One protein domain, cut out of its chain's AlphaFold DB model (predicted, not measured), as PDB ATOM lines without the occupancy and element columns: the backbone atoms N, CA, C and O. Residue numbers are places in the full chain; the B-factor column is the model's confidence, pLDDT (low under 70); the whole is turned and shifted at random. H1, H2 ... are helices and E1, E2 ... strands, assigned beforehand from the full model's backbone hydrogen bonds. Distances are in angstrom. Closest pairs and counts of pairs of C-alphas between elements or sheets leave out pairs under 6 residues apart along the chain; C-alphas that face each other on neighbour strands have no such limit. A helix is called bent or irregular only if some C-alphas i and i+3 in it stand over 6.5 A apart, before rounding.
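What this domain is: This is residues 9 to 120 of the 120 residues of an uncharacterized protein of Ananas comosus var. bracteatus (UniProt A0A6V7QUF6). The model is an open, flat frame of long links, with three short helices, H1, H2 and H3, gathered at one end and H4 and the long helix H5 at the other. Between these ends lies a tiny hairpin of two strands, E1 and E2, whose long link, residues 63 to 79, loops back toward the end that holds H1, H2 and H3; past E2 the chain runs out to residues 91 to 97, which stick out, and then turns back through H5. The printed part has 112 residues with five named helices and two named strands, in the order H1, H2, H3, E1, E2, H4, H5; the sheet has the order E1, E2 and is antiparallel. The class is mostly helix, though under half of the residues are in named elements. The whole is only just extended, close to loose, with a radius of gyration of the C-alphas of 20.3 A and spans of 58 by 43 by 24 A.

Where its parts are: H1 is residues 9 to 17, beginning at C-alpha 9 (-49.210, -20.575, 41.688), and is 11.1 A long; it is neither bent nor irregular, but only just: C-alphas 10 and 13 are 6.2 A apart. H2, residues 22 to 31, is 14.1 A long and irregular, with C-alphas 27 and 30 being 9.4 A apart. H3 is residues 37 to 43. E1 is residues 60 to 62, beginning at C-alpha 60 (-40.445, -18.654, 28.550), and E2 is residues 80 to 82. H4 is residues 95 to 99. H5, residues 102 to 119, is 26.2 A long and ends at C-alpha 119 (-31.611, -15.566, 54.287).

How they stand to each other: H1 and H3 touch, their closest C-alphas being those of Leu 15 and Val 43, 5.5 A apart. Their lines are only just about perpendicular, at 71 degrees. H1 and H2 are close but not clearly touching, with the C-alphas of Arg 10 and Met 24 closest at 7.6 A; their lines are about perpendicular, at 74 degrees. H2 and H3 are apart. E1 and E2 form a hairpin, antiparallel at 156 degrees between their directions. C-alphas 60 and 82 face each other at 4.5 A, and N 61 and O 81 are within hydrogen-bond range at 3.1 A, as are N 81 and O 61 at 3.1 A. H4 and H5 are apart from each other, and each of the two is apart from H1, H2 and H3. Each O i to N i+4 pair is within hydrogen-bond range in H3, H4 and H5, against 4 of 5 in H1 and 4 of 6 in H2.

The domain as a whole: The C-alphas of Lys 37 and Ser 94 are the two farthest apart, at 59.4 A. The printed part has no cut. The links H3 to E1, E1 to E2 and E2 to H4 are long, with 16, 17 and 12 residues. Residues 112 to 120, of which 112 to 119 belong to H5, stand free. The mean pLDDT of the printed part is 89.7, and no printed residue is under 70.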
ATOM      1  N   LEU A   9     -48.104 -21.468  41.305       81.56
ATOM      2  CA  LEU A   9     -49.210 -20.575  41.688       81.56
ATOM      3  C   LEU A   9     -50.563 -21.291  41.736       81.56
ATOM      4  O   LEU A   9     -51.423 -20.915  42.533       81.56
ATOM      5  N   ARG A  10     -50.731 -22.361  40.950       86.62
ATOM      6  CA  ARG A  10     -51.907 -23.239  41.014       86.62
ATOM      7  C   ARG A  10     -52.211 -23.722  42.431       86.62
ATOM      8  O   ARG A  10     -53.383 -23.855  42.761       86.62
ATOM      9  N   PHE A  11     -51.184 -24.012  43.227       91.38
ATOM     10  CA  PHE A  11     -51.336 -24.538  44.584       91.38
ATOM     11  C   PHE A  11     -51.205 -23.441  45.642       91.38
ATOM     12  O   PHE A  11     -51.951 -23.439  46.618       91.38
ATOM     13  N   LEU A  12     -50.322 -22.463  45.427       93.69
ATOM     14  CA  LEU A  12     -50.092 -21.387  46.394       93.69
ATOM     15  C   LEU A  12     -51.269 -20.406  46.518       93.69
ATOM     16  O   LEU A  12     -51.569 -19.946  47.622       93.69
ATOM     17  N   GLU A  13     -51.968 -20.074  45.426       94.31
ATOM     18  CA  GLU A  13     -53.123 -19.167  45.518       94.31
ATOM     19  C   GLU A  13     -54.316 -19.782  46.266       94.31
ATOM     20  O   GLU A  13     -54.865 -19.097  47.128       94.31
ATOM     21  N   PRO A  14     -54.691 -21.059  46.069       95.81
ATOM     22  CA  PRO A  14     -55.681 -21.702  46.929       95.81
ATOM     23  C   PRO A  14     -55.308 -21.667  48.410       95.81
ATOM     24  O   PRO A  14     -56.158 -21.341  49.234       95.81
ATOM     25  N   LEU A  15     -54.041 -21.906  48.750       96.06
ATOM     26  CA  LEU A  15     -53.583 -21.873  50.140       96.06
ATOM     27  C   LEU A  15     -53.657 -20.470  50.754       96.06
ATOM     28  O   LEU A  15     -53.945 -20.330  51.934       96.06
ATOM     29  N   THR A  16     -53.438 -19.410  49.981       94.19
ATOM     30  CA  THR A  16     -53.407 -18.031  50.513       94.19
ATOM     31  C   THR A  16     -54.747 -17.300  50.389       94.19
ATOM     32  O   THR A  16     -55.119 -16.488  51.238       94.19
ATOM     33  N   ARG A  17     -55.504 -17.582  49.328       94.81
ATOM     34  CA  ARG A  17     -56.722 -16.861  48.928       94.81
ATOM     35  C   ARG A  17     -57.964 -17.746  48.877       94.81
ATOM     36  O   ARG A  17     -59.060 -17.215  48.708       94.81
ATOM     37  N   GLY A  18     -57.818 -19.066  48.999       95.81
ATOM     38  CA  GLY A  18     -58.920 -20.024  48.886       95.81
ATOM     39  C   GLY A  18     -59.441 -20.204  47.456       95.81
ATOM     40  O   GLY A  18     -60.520 -20.767  47.270       95.81
ATOM     41  N   LYS A  19     -58.738 -19.687  46.439       95.19
ATOM     42  CA  LYS A  19     -59.149 -19.718  45.025       95.19
ATOM     43  C   LYS A  19     -57.944 -19.937  44.113       95.19
ATOM     44  O   LYS A  19     -56.831 -19.564  44.461       95.19
ATOM     45  N   TYR A  20     -58.177 -20.502  42.931       94.88
ATOM     46  CA  TYR A  20     -57.150 -20.603  41.891       94.88
ATOM     47  C   TYR A  20     -56.751 -19.222  41.334       94.88
ATOM     48  O   TYR A  20     -57.567 -18.298  41.383       94.88
ATOM     49  N   PRO A  21     -55.555 -19.081  40.731       93.19
ATOM     50  CA  PRO A  21     -55.136 -17.845  40.065       93.19
ATOM     51  C   PRO A  21     -56.130 -17.373  39.001       93.19
ATOM     52  O   PRO A  21     -56.643 -18.188  38.229       93.19
ATOM     53  N   SER A  22     -56.354 -16.059  38.884       91.44
ATOM     54  CA  SER A  22     -57.277 -15.486  37.886       91.44
ATOM     55  C   SER A  22     -56.928 -15.899  36.454       91.44
ATOM     56  O   SER A  22     -57.813 -16.263  35.687       91.44
ATOM     57  N   SER A  23     -55.638 -15.927  36.106       88.88
ATOM     58  CA  SER A  23     -55.182 -16.382  34.787       88.88
ATOM     59  C   SER A  23     -55.573 -17.832  34.512       88.88
ATOM     60  O   SER A  23     -55.954 -18.165  33.398       88.88
ATOM     61  N   MET A  24     -55.513 -18.699  35.525       89.81
ATOM     62  CA  MET A  24     -55.883 -20.105  35.384       89.81
ATOM     63  C   MET A  24     -57.399 -20.260  35.224       89.81
ATOM     64  O   MET A  24     -57.833 -21.044  34.388       89.81
ATOM     65  N   GLN A  25     -58.197 -19.482  35.960       91.62
ATOM     66  CA  GLN A  25     -59.654 -19.468  35.794       91.62
ATOM     67  C   GLN A  25     -60.054 -19.053  34.369       91.62
ATOM     68  O   GLN A  25     -60.909 -19.697  33.771       91.62
ATOM     69  N   SER A  26     -59.395 -18.040  33.794       89.94
ATOM     70  CA  SER A  26     -59.664 -17.590  32.420       89.94
ATOM     71  C   SER A  26     -59.167 -18.563  31.345       89.94
ATOM     72  O   SER A  26     -59.865 -18.773  30.359       89.94
ATOM     73  N   LEU A  27     -57.973 -19.143  31.510       87.94
ATOM     74  CA  LEU A  27     -57.355 -20.008  30.495       87.94
ATOM     75  C   LEU A  27     -57.929 -21.432  30.496       87.94
ATOM     76  O   LEU A  27     -58.116 -22.028  29.438       87.94
ATOM     77  N   VAL A  28     -58.206 -21.987  31.680       89.12
ATOM     78  CA  VAL A  28     -58.713 -23.360  31.827       89.12
ATOM     79  C   VAL A  28     -60.239 -23.403  31.709       89.12
ATOM     80  O   VAL A  28     -60.792 -24.363  31.161       89.12
ATOM     81  N   GLY A  29     -60.920 -22.360  32.192       88.38
ATOM     82  CA  GLY A  29     -62.373 -22.228  32.124       88.38
ATOM     83  C   GLY A  29     -63.093 -23.387  32.810       88.38
ATOM     84  O   GLY A  29     -62.727 -23.810  33.905       88.38
ATOM     85  N   ASN A  30     -64.100 -23.941  32.133       90.94
ATOM     86  CA  ASN A  30     -65.013 -24.949  32.687       90.94
ATOM     87  C   ASN A  30     -64.343 -26.278  33.082       90.94
ATOM     88  O   ASN A  30     -64.941 -27.066  33.808       90.94
ATOM     89  N   ARG A  31     -63.113 -26.546  32.617       91.19
ATOM     90  CA  ARG A  31     -62.342 -27.730  33.035       91.19
ATOM     91  C   ARG A  31     -61.774 -27.594  34.448       91.19
ATOM     92  O   ARG A  31     -61.336 -28.591  35.013       91.19
ATOM     93  N   LEU A  32     -61.732 -26.380  34.999       92.25
ATOM     94  CA  LEU A  32     -61.211 -26.117  36.332       92.25
ATOM     95  C   LEU A  32     -62.326 -26.283  37.371       92.25
ATOM     96  O   LEU A  32     -63.293 -25.520  37.335       92.25
ATOM     97  N   PRO A  33     -62.201 -27.224  38.324       93.81
ATOM     98  CA  PRO A  33     -63.150 -27.319  39.422       93.81
ATOM     99  C   PRO A  33     -63.199 -26.019  40.226       93.81
ATOM    100  O   PRO A  33     -62.177 -25.373  40.461       93.81
ATOM    101  N   VAL A  34     -64.391 -25.650  40.685       94.69
ATOM    102  CA  VAL A  34     -64.593 -24.469  41.524       94.69
ATOM    103  C   VAL A  34     -64.789 -24.923  42.962       94.69
ATOM    104  O   VAL A  34     -65.626 -25.778  43.243       94.69
ATOM    105  N   PHE A  35     -64.025 -24.345  43.887       96.25
ATOM    106  CA  PHE A  35     -64.215 -24.613  45.306       96.25
ATOM    107  C   PHE A  35     -65.565 -24.078  45.782       96.25
ATOM    108  O   PHE A  35     -65.907 -22.915  45.554       96.25
ATOM    109  N   SER A  36     -66.299 -24.904  46.525       97.38
ATOM    110  CA  SER A  36     -67.386 -24.408  47.367       97.38
ATOM    111  C   SER A  36     -66.833 -23.479  48.453       97.38
ATOM    112  O   SER A  36     -65.654 -23.547  48.809       97.38
ATOM    113  N   LYS A  37     -67.696 -22.642  49.040       97.56
ATOM    114  CA  LYS A  37     -67.305 -21.741  50.136       97.56
ATOM    115  C   LYS A  37     -66.614 -22.493  51.284       97.56
ATOM    116  O   LYS A  37     -65.530 -22.101  51.696       97.56
ATOM    117  N   LYS A  38     -67.181 -23.631  51.702       97.88
ATOM    118  CA  LYS A  38     -66.617 -24.486  52.758       97.88
ATOM    119  C   LYS A  38     -65.230 -25.026  52.394       97.88
ATOM    120  O   LYS A  38     -64.332 -25.008  53.220       97.88
ATOM    121  N   GLN A  39     -65.035 -25.498  51.162       98.00
ATOM    122  CA  GLN A  39     -63.719 -25.980  50.714       98.00
ATOM    123  C   GLN A  39     -62.688 -24.849  50.659       98.00
ATOM    124  O   GLN A  39     -61.548 -25.039  51.070       98.00
ATOM    125  N   SER A  40     -63.099 -23.675  50.179       97.62
ATOM    126  CA  SER A  40     -62.253 -22.482  50.129       97.62
ATOM    127  C   SER A  40     -61.769 -22.085  51.526       97.62
ATOM    128  O   SER A  40     -60.583 -21.830  51.713       97.62
ATOM    129  N   GLU A  41     -62.667 -22.107  52.512       97.56
ATOM    130  CA  GLU A  41     -62.353 -21.834  53.919       97.56
ATOM    131  C   GLU A  41     -61.426 -22.891  54.534       97.56
ATOM    132  O   GLU A  41     -60.548 -22.532  55.307       97.56
ATOM    133  N   LEU A  42     -61.574 -24.169  54.163       97.56
ATOM    134  CA  LEU A  42     -60.719 -25.251  54.667       97.56
ATOM    135  C   LEU A  42     -59.287 -25.207  54.120       97.56
ATOM    136  O   LEU A  42     -58.359 -25.569  54.834       97.56
ATOM    137  N   VAL A  43     -59.104 -24.819  52.856       97.19
ATOM    138  CA  VAL A  43     -57.780 -24.790  52.205       97.19
ATOM    139  C   VAL A  43     -57.043 -23.482  52.492       97.19
ATOM    140  O   VAL A  43     -55.814 -23.438  52.549       97.19
ATOM    141  N   LYS A  44     -57.776 -22.380  52.664       97.69
ATOM    142  CA  LYS A  44     -57.159 -21.087  52.937       97.69
ATOM    143  C   LYS A  44     -56.491 -21.100  54.316       97.69
ATOM    144  O   LYS A  44     -57.151 -21.247  55.334       97.69
ATOM    145  N   GLY A  45     -55.184 -20.866  54.334       96.88
ATOM    146  CA  GLY A  45     -54.360 -20.859  55.538       96.88
ATOM    147  C   GLY A  45     -54.024 -22.252  56.063       96.88
ATOM    148  O   GLY A  45     -53.515 -22.356  57.171       96.88
ATOM    149  N   SER A  46     -54.278 -23.322  55.300       97.38
ATOM    150  CA  SER A  46     -53.987 -24.697  55.723       97.38
ATOM    151  C   SER A  46     -52.499 -25.057  55.569       97.38
ATOM    152  O   SER A  46     -52.157 -26.025  54.885       97.38
ATOM    153  N   TYR A  47     -51.603 -24.240  56.125       96.06
ATOM    154  CA  TYR A  47     -50.156 -24.458  56.108       96.06
ATOM    155  C   TYR A  47     -49.472 -23.743  57.281       96.06
ATOM    156  O   TYR A  47     -49.796 -22.599  57.587       96.06
ATOM    157  N   ASP A  48     -48.463 -24.388  57.868       97.31
ATOM    158  CA  ASP A  48     -47.583 -23.773  58.875       97.31
ATOM    159  C   ASP A  48     -46.258 -23.296  58.258       97.31
ATOM    160  O   ASP A  48     -45.657 -22.314  58.687       97.31
ATOM    161  N   PHE A  49     -45.806 -23.977  57.204       96.44
ATOM    162  CA  PHE A  49     -44.611 -23.647  56.436       96.44
ATOM    163  C   PHE A  49     -44.818 -23.998  54.961       96.44
ATOM    164  O   PHE A  49     -45.671 -24.814  54.609       96.44
ATOM    165  N   ILE A  50     -44.017 -23.391  54.086       93.88
ATOM    166  CA  ILE A  50     -44.025 -23.668  52.647       93.88
ATOM    167  C   ILE A  50     -42.636 -24.154  52.246       93.88
ATOM    168  O   ILE A  50     -41.657 -23.416  52.338       93.88
ATOM    169  N   GLY A  51     -42.559 -25.403  51.787       93.56
ATOM    170  CA  GLY A  51     -41.366 -25.946  51.145       93.56
ATOM    171  C   GLY A  51     -41.338 -25.593  49.659       93.56
ATOM    172  O   GLY A  51     -42.362 -25.678  48.980       93.56
ATOM    173  N   VAL A  52     -40.167 -25.219  49.142       92.12
ATOM    174  CA  VAL A  52     -39.964 -24.943  47.714       92.12
ATOM    175  C   VAL A  52     -38.914 -25.899  47.164       92.12
ATOM    176  O   VAL A  52     -37.755 -25.860  47.569       92.12
ATOM    177  N   ASN A  53     -39.317 -26.723  46.198       91.69
ATOM    178  CA  ASN A  53     -38.403 -27.570  45.440       91.69
ATOM    179  C   ASN A  53     -37.896 -26.777  44.230       91.69
ATOM    180  O   ASN A  53     -38.624 -26.595  43.256       91.69
ATOM    181  N   TYR A  54     -36.660 -26.282  44.300       90.25
ATOM    182  CA  TYR A  54     -36.045 -25.497  43.231       90.25
ATOM    183  C   TYR A  54     -34.892 -26.266  42.590       90.25
ATOM    184  O   TYR A  54     -33.956 -26.663  43.281       90.25
ATOM    185  N   TYR A  55     -34.958 -26.432  41.267       86.81
ATOM    186  CA  TYR A  55     -33.933 -27.139  40.498       86.81
ATOM    187  C   TYR A  55     -33.266 -26.266  39.436       86.81
ATOM    188  O   TYR A  55     -32.061 -26.367  39.211       86.81
ATOM    189  N   THR A  56     -34.050 -25.436  38.753       87.62
ATOM    190  CA  THR A  56     -33.595 -24.630  37.621       87.62
ATOM    191  C   THR A  56     -34.544 -23.455  37.383       87.62
ATOM    192  O   THR A  56     -35.616 -23.368  37.989       87.62
ATOM    193  N   ALA A  57     -34.159 -22.565  36.474       85.88
ATOM    194  CA  ALA A  57     -35.021 -21.549  35.898       85.88
ATOM    195  C   ALA A  57     -34.967 -21.643  34.370       85.88
ATOM    196  O   ALA A  57     -33.904 -21.837  33.784       85.88
ATOM    197  N   SER A  58     -36.122 -21.464  33.737       85.69
ATOM    198  CA  SER A  58     -36.274 -21.522  32.287       85.69
ATOM    199  C   SER A  58     -36.703 -20.171  31.743       85.69
ATOM    200  O   SER A  58     -37.496 -19.460  32.365       85.69
ATOM    201  N   TYR A  59     -36.235 -19.846  30.541       85.00
ATOM    202  CA  TYR A  59     -36.827 -18.770  29.761       85.00
ATOM    203  C   TYR A  59     -38.135 -19.254  29.145       85.00
ATOM    204  O   TYR A  59     -38.249 -20.403  28.713       85.00
ATOM    205  N   THR A  60     -39.123 -18.364  29.107       85.50
ATOM    206  CA  THR A  60     -40.445 -18.654  28.550       85.50
ATOM    207  C   THR A  60     -40.879 -17.550  27.610       85.50
ATOM    208  O   THR A  60     -40.629 -16.374  27.889       85.50
ATOM    209  N   TYR A  61     -41.606 -17.910  26.562       88.19
ATOM    210  CA  TYR A  61     -42.259 -16.949  25.679       88.19
ATOM    211  C   TYR A  61     -43.717 -17.340  25.440       88.19
ATOM    212  O   TYR A  61     -44.085 -18.513  25.529       88.19
ATOM    213  N   SER A  62     -44.550 -16.333  25.178       88.12
ATOM    214  CA  SER A  62     -45.976 -16.524  24.912       88.12
ATOM    215  C   SER A  62     -46.165 -17.197  23.560       88.12
ATOM    216  O   SER A  62     -45.539 -16.800  22.576       88.12
ATOM    217  N   VAL A  63     -47.079 -18.156  23.505       87.75
ATOM    218  CA  VAL A  63     -47.560 -18.748  22.254       87.75
ATOM    219  C   VAL A  63     -49.048 -18.435  22.080       87.75
ATOM    220  O   VAL A  63     -49.727 -18.168  23.074       87.75
ATOM    221  N   PRO A  64     -49.569 -18.400  20.842       85.44
ATOM    222  CA  PRO A  64     -51.002 -18.243  20.624       85.44
ATOM    223  C   PRO A  64     -51.786 -19.439  21.197       85.44
ATOM    224  O   PRO A  64     -51.213 -20.520  21.382       85.44
ATOM    225  N   PRO A  65     -53.095 -19.274  21.461       78.12
ATOM    226  CA  PRO A  65     -53.947 -20.373  21.896       78.12
ATOM    227  C   PRO A  65     -53.897 -21.546  20.904       78.12
ATOM    228  O   PRO A  65     -53.846 -21.311  19.691       78.12
ATOM    229  N   PRO A  66     -53.932 -22.801  21.387       73.44
ATOM    230  CA  PRO A  66     -54.018 -23.956  20.505       73.44
ATOM    231  C   PRO A  66     -55.312 -23.894  19.673       73.44
ATOM    232  O   PRO A  66     -56.333 -23.411  20.169       73.44
ATOM    233  N   PRO A  67     -55.293 -24.364  18.413       75.94
ATOM    234  CA  PRO A  67     -56.486 -24.369  17.578       75.94
ATOM    235  C   PRO A  67     -57.580 -25.263  18.187       75.94
ATOM    236  O   PRO A  67     -57.289 -26.238  18.877       75.94
ATOM    237  N   ASN A  68     -58.848 -24.933  17.920       71.56
ATOM    238  CA  ASN A  68     -60.029 -25.525  18.575       71.56
ATOM    239  C   ASN A  68     -60.148 -27.059  18.455       71.56
ATOM    240  O   ASN A  68     -60.940 -27.671  19.165       71.56
ATOM    241  N   ASN A  69     -59.402 -27.678  17.540       72.94
ATOM    242  CA  ASN A  69     -59.361 -29.120  17.302       72.94
ATOM    243  C   ASN A  69     -58.315 -29.862  18.154       72.94
ATOM    244  O   ASN A  69     -58.239 -31.089  18.082       72.94
ATOM    245  N   VAL A  70     -57.498 -29.150  18.933       75.50
ATOM    246  CA  VAL A  70     -56.524 -29.744  19.851       75.50
ATOM    247  C   VAL A  70     -57.108 -29.729  21.257       75.50
ATOM    248  O   VAL A  70     -57.446 -28.677  21.796       75.50
ATOM    249  N   ASN A  71     -57.196 -30.907  21.875       78.06
ATOM    250  CA  ASN A  71     -57.642 -31.019  23.258       78.06
ATOM    251  C   ASN A  71     -56.683 -30.257  24.174       78.06
ATOM    252  O   ASN A  71     -55.499 -30.583  24.261       78.06
ATOM    253  N   ALA A  72     -57.208 -29.255  24.876       80.31
ATOM    254  CA  ALA A  72     -56.443 -28.505  25.856       80.31
ATOM    255  C   ALA A  72     -55.961 -29.441  26.976       80.31
ATOM    256  O   ALA A  72     -56.750 -30.115  27.643       80.31
ATOM    257  N   THR A  73     -54.648 -29.476  27.175       82.25
ATOM    258  CA  THR A  73     -53.979 -30.258  28.214       82.25
ATOM    259  C   THR A  73     -53.388 -29.351  29.281       82.25
ATOM    260  O   THR A  73     -53.159 -28.160  29.063       82.25
ATOM    261  N   PHE A  74     -53.034 -29.959  30.412       77.69
ATOM    262  CA  PHE A  74     -52.291 -29.303  31.482       77.69
ATOM    263  C   PHE A  74     -51.082 -28.491  30.971       77.69
ATOM    264  O   PHE A  74     -50.878 -27.364  31.418       77.69
ATOM    265  N   SER A  75     -50.310 -29.038  30.026       78.75
ATOM    266  CA  SER A  75     -49.084 -28.412  29.514       78.75
ATOM    267  C   SER A  75     -49.348 -27.275  28.524       78.75
ATOM    268  O   SER A  75     -48.520 -26.380  28.387       78.75
ATOM    269  N   THR A  76     -50.495 -27.283  27.842       83.44
ATOM    270  CA  THR A  76     -50.858 -26.257  26.847       83.44
ATOM    271  C   THR A  76     -51.674 -25.111  27.444       83.44
ATOM    272  O   THR A  76     -51.705 -24.026  26.871       83.44
ATOM    273  N   ASP A  77     -52.313 -25.329  28.599       83.94
ATOM    274  CA  ASP A  77     -53.204 -24.356  29.251       83.94
ATOM    275  C   ASP A  77     -52.513 -23.035  29.587       83.94
ATOM    276  O   ASP A  77     -53.137 -21.977  29.550       83.94
ATOM    277  N   ALA A  78     -51.217 -23.081  29.897       83.69
ATOM    278  CA  ALA A  78     -50.448 -21.889  30.222       83.69
ATOM    279  C   ALA A  78     -50.126 -21.018  28.994       83.69
ATOM    280  O   ALA A  78     -49.746 -19.865  29.181       83.69
ATOM    281  N   GLN A  79     -50.282 -21.544  27.768       87.50
ATOM    282  CA  GLN A  79     -49.965 -20.857  26.505       87.50
ATOM    283  C   GLN A  79     -48.544 -20.266  26.485       87.50
ATOM    284  O   GLN A  79     -48.296 -19.164  25.988       87.50
ATOM    285  N   ILE A  80     -47.591 -21.026  27.025       85.75
ATOM    286  CA  ILE A  80     -46.164 -20.706  27.007       85.75
ATOM    287  C   ILE A  80     -45.374 -21.877  26.440       85.75
ATOM    288  O   ILE A  80     -45.761 -23.032  26.609       85.75
ATOM    289  N   ASN A  81     -44.232 -21.573  25.836       85.56
ATOM    290  CA  ASN A  81     -43.186 -22.560  25.608       85.56
ATOM    291  C   ASN A  81     -41.972 -22.224  26.482       85.56
ATOM    292  O   ASN A  81     -41.698 -21.044  26.724       85.56
ATOM    293  N   ALA A  82     -41.269 -23.244  26.968       83.00
ATOM    294  CA  ALA A  82     -40.155 -23.097  27.901       83.00
ATOM    295  C   ALA A  82     -38.885 -23.754  27.354       83.00
ATOM    296  O   ALA A  82     -38.940 -24.807  26.723       83.00
ATOM    297  N   THR A  83     -37.731 -23.149  27.621       83.81
ATOM    298  CA  THR A  83     -36.431 -23.753  27.307       83.81
ATOM    299  C   THR A  83     -36.003 -24.718  28.413       83.81
ATOM    300  O   THR A  83     -36.125 -24.387  29.595       83.81
ATOM    301  N   GLY A  84     -35.439 -25.869  28.050       75.31
ATOM    302  CA  GLY A  84     -34.827 -26.822  28.980       75.31
ATOM    303  C   GLY A  84     -33.408 -27.174  28.545       75.31
ATOM    304  O   GLY A  84     -33.124 -27.223  27.350       75.31
ATOM    305  N   VAL A  85     -32.520 -27.385  29.515       72.31
ATOM    306  CA  VAL A  85     -31.172 -27.916  29.293       72.31
ATOM    307  C   VAL A  85     -30.935 -28.966  30.367       72.31
ATOM    308  O   VAL A  85     -30.976 -28.637  31.551       72.31
ATOM    309  N   ASP A  86     -30.686 -30.200  29.942       76.56
ATOM    310  CA  ASP A  86     -30.324 -31.309  30.823       76.56
ATOM    311  C   ASP A  86     -28.825 -31.602  30.714       76.56
ATOM    312  O   ASP A  86     -28.173 -31.272  29.718       76.56
ATOM    313  N   GLU A  87     -28.259 -32.231  31.744       77.88
ATOM    314  CA  GLU A  87     -26.876 -32.698  31.687       77.88
ATOM    315  C   GLU A  87     -26.719 -33.806  30.637       77.88
ATOM    316  O   GLU A  87     -27.544 -34.716  30.515       77.88
ATOM    317  N   TYR A  88     -25.628 -33.745  29.870       81.88
ATOM    318  CA  TYR A  88     -25.329 -34.752  28.860       81.88
ATOM    319  C   TYR A  88     -25.016 -36.103  29.517       81.88
ATOM    320  O   TYR A  88     -24.031 -36.243  30.243       81.88
ATOM    321  N   ASN A  89     -25.833 -37.117  29.227       83.75
ATOM    322  CA  ASN A  89     -25.639 -38.461  29.757       83.75
ATOM    323  C   ASN A  89     -24.678 -39.274  28.873       83.75
ATOM    324  O   ASN A  89     -25.082 -39.836  27.851       83.75
ATOM    325  N   ASN A  90     -23.415 -39.371  29.294       88.38
ATOM    326  CA  ASN A  90     -22.428 -40.218  28.634       88.38
ATOM    327  C   ASN A  90     -22.414 -41.643  29.216       88.38
ATOM    328  O   ASN A  90     -21.691 -41.933  30.170       88.38
ATOM    329  N   LYS A  91     -23.172 -42.556  28.600       89.38
ATOM    330  CA  LYS A  91     -23.274 -43.957  29.049       89.38
ATOM    331  C   LYS A  91     -21.989 -44.779  28.873       89.38
ATOM    332  O   LYS A  91     -21.915 -45.871  29.424       89.38
ATOM    333  N   THR A  92     -21.011 -44.301  28.102       93.25
ATOM    334  CA  THR A  92     -19.752 -45.027  27.845       93.25
ATOM    335  C   THR A  92     -18.608 -44.599  28.761       93.25
ATOM    336  O   THR A  92     -17.511 -45.145  28.655       93.25
ATOM    337  N   ALA A  93     -18.844 -43.646  29.669       87.75
ATOM    338  CA  ALA A  93     -17.844 -43.206  30.632       87.75
ATOM    339  C   ALA A  93     -17.422 -44.350  31.569       87.75
ATOM    340  O   ALA A  93     -18.250 -45.134  32.043       87.75
ATOM    341  N   SER A  94     -16.130 -44.422  31.884       93.12
ATOM    342  CA  SER A  94     -15.635 -45.330  32.919       93.12
ATOM    343  C   SER A  94     -16.161 -44.925  34.303       93.12
ATOM    344  O   SER A  94     -16.485 -43.760  34.547       93.12
ATOM    345  N   LEU A  95     -16.185 -45.860  35.263       90.50
ATOM    346  CA  LEU A  95     -16.624 -45.568  36.638       90.50
ATOM    347  C   LEU A  95     -15.845 -44.395  37.258       90.50
ATOM    348  O   LEU A  95     -16.423 -43.544  37.926       90.50
ATOM    349  N   LYS A  96     -14.534 -44.324  37.007       93.50
ATOM    350  CA  LYS A  96     -13.678 -43.247  37.518       93.50
ATOM    351  C   LYS A  96     -14.075 -41.879  36.952       93.50
ATOM    352  O   LYS A  96     -14.022 -40.888  37.676       93.50
ATOM    353  N   GLU A  97     -14.469 -41.822  35.684       90.69
ATOM    354  CA  GLU A  97     -14.935 -40.590  35.042       90.69
ATOM    355  C   GLU A  97     -16.326 -40.198  35.539       90.69
ATOM    356  O   GLU A  97     -16.525 -39.045  35.915       90.69
ATOM    357  N   ALA A  98     -17.252 -41.157  35.634       88.56
ATOM    358  CA  ALA A  98     -18.608 -40.925  36.129       88.56
ATOM    359  C   ALA A  98     -18.638 -40.450  37.595       88.56
ATOM    360  O   ALA A  98     -19.465 -39.619  37.966       88.56
ATOM    361  N   LEU A  99     -17.721 -40.942  38.436       92.00
ATOM    362  CA  LEU A  99     -17.592 -40.497  39.828       92.00
ATOM    363  C   LEU A  99     -16.980 -39.091  39.962       92.00
ATOM    364  O   LEU A  99     -17.195 -38.429  40.979       92.00
ATOM    365  N   ASN A 100     -16.242 -38.604  38.960       91.81
ATOM    366  CA  ASN A 100     -15.649 -37.261  38.949       91.81
ATOM    367  C   ASN A 100     -16.652 -36.200  38.450       91.81
ATOM    368  O   ASN A 100     -16.401 -35.453  37.501       91.81
ATOM    369  N   ASP A 101     -17.796 -36.119  39.121       90.44
ATOM    370  CA  ASP A 101     -18.908 -35.243  38.754       90.44
ATOM    371  C   ASP A 101     -18.744 -33.826  39.333       90.44
ATOM    372  O   ASP A 101     -19.260 -33.457  40.394       90.44
ATOM    373  N   ARG A 102     -17.974 -33.008  38.614       92.38
ATOM    374  CA  ARG A 102     -17.708 -31.611  38.993       92.38
ATOM    375  C   ARG A 102     -18.937 -30.715  38.845       92.38
ATOM    376  O   ARG A 102     -19.043 -29.721  39.571       92.38
ATOM    377  N   THR A 103     -19.844 -31.046  37.927       91.56
ATOM    378  CA  THR A 103     -21.032 -30.237  37.634       91.56
ATOM    379  C   THR A 103     -21.995 -30.280  38.805       91.56
ATOM    380  O   THR A 103     -22.310 -29.222  39.356       91.56
ATOM    381  N   ARG A 104     -22.344 -31.473  39.296       92.19
ATOM    382  CA  ARG A 104     -23.215 -31.639  40.466       92.19
ATOM    383  C   ARG A 104     -22.617 -31.037  41.736       92.19
ATOM    384  O   ARG A 104     -23.316 -30.366  42.497       92.19
ATOM    385  N   VAL A 105     -21.309 -31.199  41.959       95.19
ATOM    386  CA  VAL A 105     -20.628 -30.563  43.104       95.19
ATOM    387  C   VAL A 105     -20.727 -29.034  43.025       95.19
ATOM    388  O   VAL A 105     -21.017 -28.378  44.028       95.19
ATOM    389  N   SER A 106     -20.510 -28.448  41.846       95.50
ATOM    390  CA  SER A 106     -20.655 -27.004  41.617       95.50
ATOM    391  C   SER A 106     -22.106 -26.541  41.783       95.50
ATOM    392  O   SER A 106     -22.356 -25.517  42.423       95.50
ATOM    393  N   TYR A 107     -23.060 -27.321  41.273       93.12
ATOM    394  CA  TYR A 107     -24.493 -27.081  41.394       93.12
ATOM    395  C   TYR A 107     -24.908 -26.940  42.862       93.12
ATOM    396  O   TYR A 107     -25.438 -25.892  43.238       93.12
ATOM    397  N   TYR A 108     -24.583 -27.917  43.716       96.06
ATOM    398  CA  TYR A 108     -24.933 -27.851  45.139       96.06
ATOM    399  C   TYR A 108     -24.230 -26.703  45.864       96.06
ATOM    400  O   TYR A 108     -24.868 -25.988  46.638       96.06
ATOM    401  N   LYS A 109     -22.939 -26.465  45.584       97.56
ATOM    402  CA  LYS A 109     -22.200 -25.336  46.177       97.56
ATOM    403  C   LYS A 109     -22.862 -23.996  45.859       97.56
ATOM    404  O   LYS A 109     -23.026 -23.175  46.760       97.56
ATOM    405  N   LYS A 110     -23.262 -23.778  44.603       96.38
ATOM    406  CA  LYS A 110     -23.954 -22.552  44.179       96.38
ATOM    407  C   LYS A 110     -25.343 -22.436  44.807       96.38
ATOM    408  O   LYS A 110     -25.657 -21.379  45.342       96.38
ATOM    409  N   HIS A 111     -26.143 -23.503  44.805       95.62
ATOM    410  CA  HIS A 111     -27.485 -23.478  45.401       95.62
ATOM    411  C   HIS A 111     -27.434 -23.136  46.891       95.62
ATOM    412  O   HIS A 111     -28.112 -22.210  47.327       95.62
ATOM    413  N   LEU A 112     -26.567 -23.799  47.662       96.81
ATOM    414  CA  LEU A 112     -26.398 -23.507  49.090       96.81
ATOM    415  C   LEU A 112     -25.880 -22.083  49.336       96.81
ATOM    416  O   LEU A 112     -26.320 -21.419  50.276       96.81
ATOM    417  N   LEU A 113     -24.978 -21.585  48.481       97.50
ATOM    418  CA  LEU A 113     -24.503 -20.203  48.548       97.50
ATOM    419  C   LEU A 113     -25.649 -19.200  48.357       97.50
ATOM    420  O   LEU A 113     -25.741 -18.252  49.137       97.50
ATOM    421  N   TYR A 114     -26.511 -19.406  47.359       96.62
ATOM    422  CA  TYR A 114     -27.640 -18.513  47.087       96.62
ATOM    423  C   TYR A 114     -28.753 -18.630  48.132       96.62
ATOM    424  O   TYR A 114     -29.311 -17.608  48.515       96.62
ATOM    425  N   VAL A 115     -29.013 -19.823  48.677       95.75
ATOM    426  CA  VAL A 115     -29.917 -19.982  49.832       95.75
ATOM    427  C   VAL A 115     -29.396 -19.183  51.025       95.75
ATOM    428  O   VAL A 115     -30.143 -18.426  51.637       95.75
ATOM    429  N   ARG A 116     -28.093 -19.269  51.321       96.94
ATOM    430  CA  ARG A 116     -27.472 -18.465  52.384       96.94
ATOM    431  C   ARG A 116     -27.581 -16.959  52.117       96.94
ATOM    432  O   ARG A 116     -27.732 -16.203  53.069       96.94
ATOM    433  N   GLN A 117     -27.462 -16.526  50.861       97.19
ATOM    434  CA  GLN A 117     -27.635 -15.117  50.487       97.19
ATOM    435  C   GLN A 117     -29.086 -14.655  50.633       97.19
ATOM    436  O   GLN A 117     -29.295 -13.540  51.072       97.19
ATOM    437  N   ALA A 118     -30.071 -15.499  50.319       95.19
ATOM    438  CA  ALA A 118     -31.489 -15.152  50.429       95.19
ATOM    439  C   ALA A 118     -31.999 -15.048  51.881       95.19
ATOM    440  O   ALA A 118     -33.055 -14.469  52.110       95.19
ATOM    441  N   ILE A 119     -31.282 -15.633  52.850       94.75
ATOM    442  CA  ILE A 119     -31.611 -15.566  54.287       94.75
ATOM    443  C   ILE A 119     -31.044 -14.299  54.954       94.75
ATOM    444  O   ILE A 119     -31.570 -13.872  55.980       94.75
ATOM    445  N   ARG A 120     -29.950 -13.743  54.420       82.88
ATOM    446  CA  ARG A 120     -29.255 -12.573  54.979       82.88
ATOM    447  C   ARG A 120     -29.807 -11.278  54.410       82.88
ATOM    448  O   ARG A 120     -29.854 -10.308  55.194       82.88
TER     449      ARG A 120